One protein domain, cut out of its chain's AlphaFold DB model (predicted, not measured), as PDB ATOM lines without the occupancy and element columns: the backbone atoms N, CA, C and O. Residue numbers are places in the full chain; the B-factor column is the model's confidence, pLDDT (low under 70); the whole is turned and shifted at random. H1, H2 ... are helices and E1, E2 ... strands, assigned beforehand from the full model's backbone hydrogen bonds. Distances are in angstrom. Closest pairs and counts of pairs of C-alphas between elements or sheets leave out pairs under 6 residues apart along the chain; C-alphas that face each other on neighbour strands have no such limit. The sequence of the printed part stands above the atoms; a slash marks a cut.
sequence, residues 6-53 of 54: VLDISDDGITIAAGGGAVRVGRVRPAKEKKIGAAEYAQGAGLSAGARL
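Overview. This is residues 6 to 53 of the 54 residues of a protein of Hyphomicrobiales bacterium (UniProt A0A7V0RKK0). A small antiparallel sheet, E1 E2 E3 in order, has one short helix, H1, standing up from it near the turn between E1 and E2. The long link before H1 loops out at one end of the longest axis, with the E2 to E3 turn at the other. The printed part has 48 residues, three named strands then one named helix, mixed in class; it is compact, radius of gyration of the C-alphas 10.2 A, spanning 30 by 18 by 16 A.

Arrangement. E1, residues 6 to 10, E2, residues 13 to 18, and E3, residues 21 to 25, form a meander of two antiparallel hairpins. Within hydrogen-bond range are N 10 and O 13, 2.9 A, and N 16 and O 23, 2.8 A. H1, residues 38 to 45, is on the sheet, height 7.8 A; its closest C-alpha pair with E2 is Gly 13 and Ala 38, 4.9 A. Every O i to N i+4 pair in H1 is within hydrogen-bond range.

Along the chain. E1 begins at C-alpha 6 (-45.896, -25.216, -25.655). E2 is 15.4 A long, E3 13.1 A. H1 ends at C-alpha 45 (-47.515, -13.806, -32.308).

Size, cuts and confidence. The C-alphas farthest apart, Gly 20 and Lys 32, are 30.3 A apart. The printed part has no cut. Residues 44 to 53 are among those under pLDDT 70.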
ATOM      1  N   VAL A   6     -46.227 -26.228 -26.660       80.12
ATOM      2  CA  VAL A   6     -45.896 -25.216 -25.655       80.12
ATOM      3  C   VAL A   6     -46.553 -25.600 -24.325       80.12
ATOM      4  O   VAL A   6     -47.770 -25.623 -24.217       80.12
ATOM      5  N   LEU A   7     -45.758 -25.907 -23.305       78.56
ATOM      6  CA  LEU A   7     -46.216 -26.235 -21.953       78.56
ATOM      7  C   LEU A   7     -46.545 -24.986 -21.137       78.56
ATOM      8  O   LEU A   7     -47.499 -24.993 -20.369       78.56
ATOM      9  N   ASP A   8     -45.736 -23.937 -21.282       77.81
ATOM     10  CA  ASP A   8     -45.857 -22.713 -20.492       77.81
ATOM     11  C   ASP A   8     -45.325 -21.513 -21.272       77.81
ATOM     12  O   ASP A   8     -44.372 -21.639 -22.047       77.81
ATOM     13  N   ILE A   9     -45.929 -20.349 -21.055       75.69
ATOM     14  CA  ILE A   9     -45.454 -19.072 -21.579       75.69
ATOM     15  C   ILE A   9     -45.417 -18.103 -20.409       75.69
ATOM     16  O   ILE A   9     -46.455 -17.733 -19.869       75.69
ATOM     17  N   SER A  10     -44.213 -17.683 -20.055       73.38
ATOM     18  CA  SER A  10     -43.950 -16.710 -19.003       73.38
ATOM     19  C   SER A  10     -43.110 -15.563 -19.567       73.38
ATOM     20  O   SER A  10     -42.444 -15.730 -20.589       73.38
ATOM     21  N   ASP A  11     -43.057 -14.427 -18.865       66.31
ATOM     22  CA  ASP A  11     -42.175 -13.291 -19.205       66.31
ATOM     23  C   ASP A  11     -40.695 -13.685 -19.351       66.31
ATOM     24  O   ASP A  11     -39.939 -13.106 -20.130       66.31
ATOM     25  N   ASP A  12     -40.290 -14.735 -18.640       68.50
ATOM     26  CA  ASP A  12     -38.930 -15.262 -18.644       68.50
ATOM     27  C   ASP A  12     -38.649 -16.210 -19.836       68.50
ATOM     28  O   ASP A  12     -37.495 -16.472 -20.186       68.50
ATOM     29  N   GLY A  13     -39.693 -16.720 -20.505       75.50
ATOM     30  CA  GLY A  13     -39.564 -17.540 -21.709       75.50
ATOM     31  C   GLY A  13     -40.741 -18.474 -22.008       75.50
ATOM     32  O   GLY A  13     -41.695 -18.584 -21.246       75.50
ATOM     33  N   ILE A  14     -40.641 -19.195 -23.127       80.75
ATOM     34  CA  ILE A  14     -41.599 -20.222 -23.560       80.75
ATOM     35  C   ILE A  14     -41.025 -21.605 -23.242       80.75
ATOM     36  O   ILE A  14     -39.935 -21.941 -23.699       80.75
ATOM     37  N   THR A  15     -41.756 -22.442 -22.517       81.75
ATOM     38  CA  THR A  15     -41.394 -23.844 -22.281       81.75
ATOM     39  C   THR A  15     -42.122 -24.732 -23.281       81.75
ATOM     40  O   THR A  15     -43.341 -24.684 -23.362       81.75
ATOM     41  N   ILE A  16     -41.399 -25.557 -24.035       80.44
ATOM     42  CA  ILE A  16     -41.937 -26.431 -25.085       80.44
ATOM     43  C   ILE A  16     -41.625 -27.883 -24.731       80.44
ATOM     44  O   ILE A  16     -40.474 -28.222 -24.479       80.44
ATOM     45  N   ALA A  17     -42.622 -28.763 -24.732       77.88
ATOM     46  CA  ALA A  17     -42.443 -30.200 -24.610       77.88
ATOM     47  C   ALA A  17     -41.644 -30.725 -25.809       77.88
ATOM     48  O   ALA A  17     -42.026 -30.549 -26.962       77.88
ATOM     49  N   ALA A  18     -40.540 -31.408 -25.541       78.44
ATOM     50  CA  ALA A  18     -39.787 -32.186 -26.513       78.44
ATOM     51  C   ALA A  18     -39.961 -33.681 -26.209       78.44
ATOM     52  O   ALA A  18     -40.335 -34.058 -25.102       78.44
ATOM     53  N   GLY A  19     -39.666 -34.553 -27.178       68.06
ATOM     54  CA  GLY A  19     -39.962 -35.994 -27.104       68.06
ATOM     55  C   GLY A  19     -39.370 -36.758 -25.906       68.06
ATOM     56  O   GLY A  19     -39.777 -37.887 -25.667       68.06
ATOM     57  N   GLY A  20     -38.455 -36.156 -25.139       72.00
ATOM     58  CA  GLY A  20     -37.917 -36.706 -23.890       72.00
ATOM     59  C   GLY A  20     -37.841 -35.707 -22.728       72.00
ATOM     60  O   GLY A  20     -37.138 -35.973 -21.760       72.00
ATOM     61  N   GLY A  21     -38.501 -34.546 -22.811       80.38
ATOM     62  CA  GLY A  21     -38.397 -33.516 -21.774       80.38
ATOM     63  C   GLY A  21     -39.067 -32.201 -22.153       80.38
ATOM     64  O   GLY A  21     -40.026 -32.179 -22.916       80.38
ATOM     65  N   ALA A  22     -38.556 -31.091 -21.633       81.25
ATOM     66  CA  ALA A  22     -39.020 -29.759 -21.992       81.25
ATOM     67  C   ALA A  22     -37.831 -28.848 -22.318       81.25
ATOM     68  O   ALA A  22     -36.790 -28.909 -21.667       81.25
ATOM     69  N   VAL A  23     -37.994 -28.005 -23.330       81.62
ATOM     70  CA  VAL A  23     -37.032 -26.995 -23.766       81.62
ATOM     71  C   VAL A  23     -37.585 -25.631 -23.389       81.62
ATOM     72  O   VAL A  23     -38.642 -25.235 -23.870       81.62
ATOM     73  N   ARG A  24     -36.859 -24.890 -22.552       80.38
ATOM     74  CA  ARG A  24     -37.184 -23.499 -22.234       80.38
ATOM     75  C   ARG A  24     -36.462 -22.572 -23.204       80.38
ATOM     76  O   ARG A  24     -35.236 -22.490 -23.213       80.38
ATOM     77  N   VAL A  25     -37.227 -21.867 -24.020       76.50
ATOM     78  CA  VAL A  25     -36.756 -20.875 -24.980       76.50
ATOM     79  C   VAL A  25     -36.929 -19.494 -24.358       76.50
ATOM     80  O   VAL A  25     -38.045 -19.018 -24.215       76.50
ATOM     81  N   GLY A  26     -35.830 -18.837 -23.986       75.62
ATOM     82  CA  GLY A  26     -35.872 -17.473 -23.433       75.62
ATOM     83  C   GLY A  26     -35.828 -16.366 -24.493       75.62
ATOM     84  O   GLY A  26     -36.249 -15.237 -24.253       75.62
ATOM     85  N   ARG A  27     -35.314 -16.657 -25.695       74.44
ATOM     86  CA  ARG A  27     -35.221 -15.685 -26.800       74.44
ATOM     87  C   ARG A  27     -35.516 -16.355 -28.127       74.44
ATOM     88  O   ARG A  27     -34.975 -17.422 -28.406       74.44
ATOM     89  N   VAL A  28     -36.302 -15.682 -28.958       72.00
ATOM     90  CA  VAL A  28     -36.690 -16.140 -30.293       72.00
ATOM     91  C   VAL A  28     -36.213 -15.117 -31.319       72.00
ATOM     92  O   VAL A  28     -36.176 -13.913 -31.064       72.00
ATOM     93  N   ARG A  29     -35.791 -15.595 -32.489       73.00
ATOM     94  CA  ARG A  29     -35.467 -14.739 -33.630       73.00
ATOM     95  C   ARG A  29     -36.358 -15.148 -34.802       73.00
ATOM     96  O   ARG A  29     -36.030 -16.131 -35.466       73.00
ATOM     97  N   PRO A  30     -37.475 -14.446 -35.043       70.50
ATOM     98  CA  PRO A  30     -38.317 -14.726 -36.197       70.50
ATOM     99  C   PRO A  30     -37.526 -14.488 -37.486       70.50
ATOM    100  O   PRO A  30     -36.631 -13.642 -37.522       70.50
ATOM    101  N   ALA A  31     -37.874 -15.203 -38.557       64.88
ATOM    102  CA  ALA A  31     -37.140 -15.200 -39.828       64.88
ATOM    103  C   ALA A  31     -36.973 -13.810 -40.484       64.88
ATOM    104  O   ALA A  31     -36.183 -13.670 -41.417       64.88
ATOM    105  N   LYS A  32     -37.694 -12.783 -40.013       58.31
ATOM    106  CA  LYS A  32     -37.626 -11.405 -40.523       58.31
ATOM    107  C   LYS A  32     -37.509 -10.318 -39.447       58.31
ATOM    108  O   LYS A  32     -37.506  -9.143 -39.799       58.31
ATOM    109  N   GLU A  33     -37.371 -10.670 -38.169       62.81
ATOM    110  CA  GLU A  33     -37.380  -9.688 -37.075       62.81
ATOM    111  C   GLU A  33     -36.145  -9.755 -36.171       62.81
ATOM    112  O   GLU A  33     -35.313 -10.671 -36.224       62.81
ATOM    113  N   LYS A  34     -35.988  -8.708 -35.353       67.44
ATOM    114  CA  LYS A  34     -34.932  -8.625 -34.342       67.44
ATOM    115  C   LYS A  34     -35.088  -9.760 -33.326       67.44
ATOM    116  O   LYS A  34     -36.151 -10.345 -33.154       67.44
ATOM    117  N   LYS A  35     -33.981 -10.096 -32.663       72.19
ATOM    118  CA  LYS A  35     -33.967 -11.065 -31.566       72.19
ATOM    119  C   LYS A  35     -34.810 -10.485 -30.430       72.19
ATOM    120  O   LYS A  35     -34.379  -9.509 -29.822       72.19
ATOM    121  N   ILE A  36     -35.973 -11.067 -30.184       75.62
ATOM    122  CA  ILE A  36     -36.912 -10.618 -29.155       75.62
ATOM    123  C   ILE A  36     -37.004 -11.655 -28.037       75.62
ATOM    124  O   ILE A  36     -36.601 -12.818 -28.197       75.62
ATOM    125  N   GLY A  37     -37.475 -11.214 -26.870       75.94
ATOM    126  CA  GLY A  37     -37.797 -12.120 -25.773       75.94
ATOM    127  C   GLY A  37     -38.828 -13.142 -26.238       75.94
ATOM    128  O   GLY A  37     -39.705 -12.828 -27.041       75.94
ATOM    129  N   ALA A  38     -38.723 -14.382 -25.771       73.38
ATOM    130  CA  ALA A  38     -39.710 -15.392 -26.136       73.38
ATOM    131  C   ALA A  38     -41.116 -15.017 -25.627       73.38
ATOM    132  O   ALA A  38     -42.091 -15.278 -26.320       73.38
ATOM    133  N   ALA A  39     -41.214 -14.314 -24.496       68.25
ATOM    134  CA  ALA A  39     -42.459 -13.721 -24.015       68.25
ATOM    135  C   ALA A  39     -43.018 -12.642 -24.952       68.25
ATOM    136  O   ALA A  39     -44.191 -12.685 -25.305       68.25
ATOM    137  N   GLU A  40     -42.172 -11.711 -25.411       73.31
ATOM    138  CA  GLU A  40     -42.572 -10.698 -26.397       73.31
ATOM    139  C   GLU A  40     -43.018 -11.337 -27.711       73.31
ATOM    140  O   GLU A  40     -44.016 -10.923 -28.292       73.31
ATOM    141  N   TYR A  41     -42.317 -12.379 -28.162       74.94
ATOM    142  CA  TYR A  41     -42.732 -13.130 -29.339       74.94
ATOM    143  C   TYR A  41     -44.068 -13.829 -29.116       74.94
ATOM    144  O   TYR A  41     -44.920 -13.777 -29.992       74.94
ATOM    145  N   ALA A  42     -44.283 -14.456 -27.959       70.75
ATOM    146  CA  ALA A  42     -45.555 -15.093 -27.656       70.75
ATOM    147  C   ALA A  42     -46.709 -14.086 -27.628       70.75
ATOM    148  O   ALA A  42     -47.741 -14.334 -28.244       70.75
ATOM    149  N   GLN A  43     -46.517 -12.928 -26.992       71.19
ATOM    150  CA  GLN A  43     -47.526 -11.871 -26.965       71.19
ATOM    151  C   GLN A  43     -47.788 -11.285 -28.360       71.19
ATOM    152  O   GLN A  43     -48.942 -11.113 -28.743       71.19
ATOM    153  N   GLY A  44     -46.738 -11.030 -29.147       68.44
ATOM    154  CA  GLY A  44     -46.859 -10.470 -30.497       68.44
ATOM    155  C   GLY A  44     -47.388 -11.457 -31.543       68.44
ATOM    156  O   GLY A  44     -48.109 -11.062 -32.455       68.44
ATOM    157  N   ALA A  45     -47.066 -12.744 -31.408       67.19
ATOM    158  CA  ALA A  45     -47.515 -13.806 -32.308       67.19
ATOM    159  C   ALA A  45     -48.840 -14.456 -31.867       67.19
ATOM    160  O   ALA A  45     -49.343 -15.331 -32.569       67.19
ATOM    161  N   GLY A  46     -49.398 -14.068 -30.712       64.88
ATOM    162  CA  GLY A  46     -50.582 -14.710 -30.132       64.88
ATOM    163  C   GLY A  46     -50.342 -16.168 -29.721       64.88
ATOM    164  O   GLY A  46     -51.267 -16.981 -29.717       64.88
ATOM    165  N   LEU A  47     -49.094 -16.525 -29.411       67.00
ATOM    166  CA  LEU A  47     -48.730 -17.872 -28.996       67.00
ATOM    167  C   LEU A  47     -49.280 -18.123 -27.588       67.00
ATOM    168  O   LEU A  47     -49.047 -17.334 -26.678       67.00
ATOM    169  N   SER A  48     -50.005 -19.227 -27.413       62.91
ATOM    170  CA  SER A  48     -50.581 -19.646 -26.129       62.91
ATOM    171  C   SER A  48     -49.999 -20.981 -25.670       62.91
ATOM    172  O   SER A  48     -49.540 -21.779 -26.490       62.91
ATOM    173  N   ALA A  49     -50.035 -21.245 -24.360       65.06
ATOM    174  CA  ALA A  49     -49.748 -22.575 -23.832       65.06
ATOM    175  C   ALA A  49     -50.724 -23.593 -24.454       65.06
ATOM    176  O   ALA A  49     -51.931 -23.370 -24.493       65.06
ATOM    177  N   GLY A  50     -50.181 -24.668 -25.020       67.00
ATOM    178  CA  GLY A  50     -50.874 -25.643 -25.861       67.00
ATOM    179  C   GLY A  50     -50.676 -25.435 -27.367       67.00
ATOM    180  O   GLY A  50     -51.064 -26.300 -28.151       67.00
ATOM    181  N   ALA A  51     -50.050 -24.334 -27.801       69.25
ATOM    182  CA  ALA A  51     -49.701 -24.146 -29.207       69.25
ATOM    183  C   ALA A  51     -48.680 -25.204 -29.643       69.25
ATOM    184  O   ALA A  51     -47.691 -25.457 -28.954       69.25
ATOM    185  N   ARG A  52     -48.910 -25.824 -30.800       67.19
ATOM    186  CA  ARG A  52     -48.005 -26.826 -31.357       67.19
ATOM    187  C   ARG A  52     -47.175 -26.188 -32.458       67.19
ATOM    188  O   ARG A  52     -47.718 -25.780 -33.479       67.19
ATOM    189  N   LEU A  53     -45.870 -26.102 -32.236       62.59
ATOM    190  CA  LEU A  53     -44.911 -25.709 -33.260       62.59
ATOM    191  C   LEU A  53     -44.570 -26.976 -34.053       62.59
ATOM    192  O   LEU A  53     -43.791 -27.810 -33.590       62.59
TER     193      LEU A  53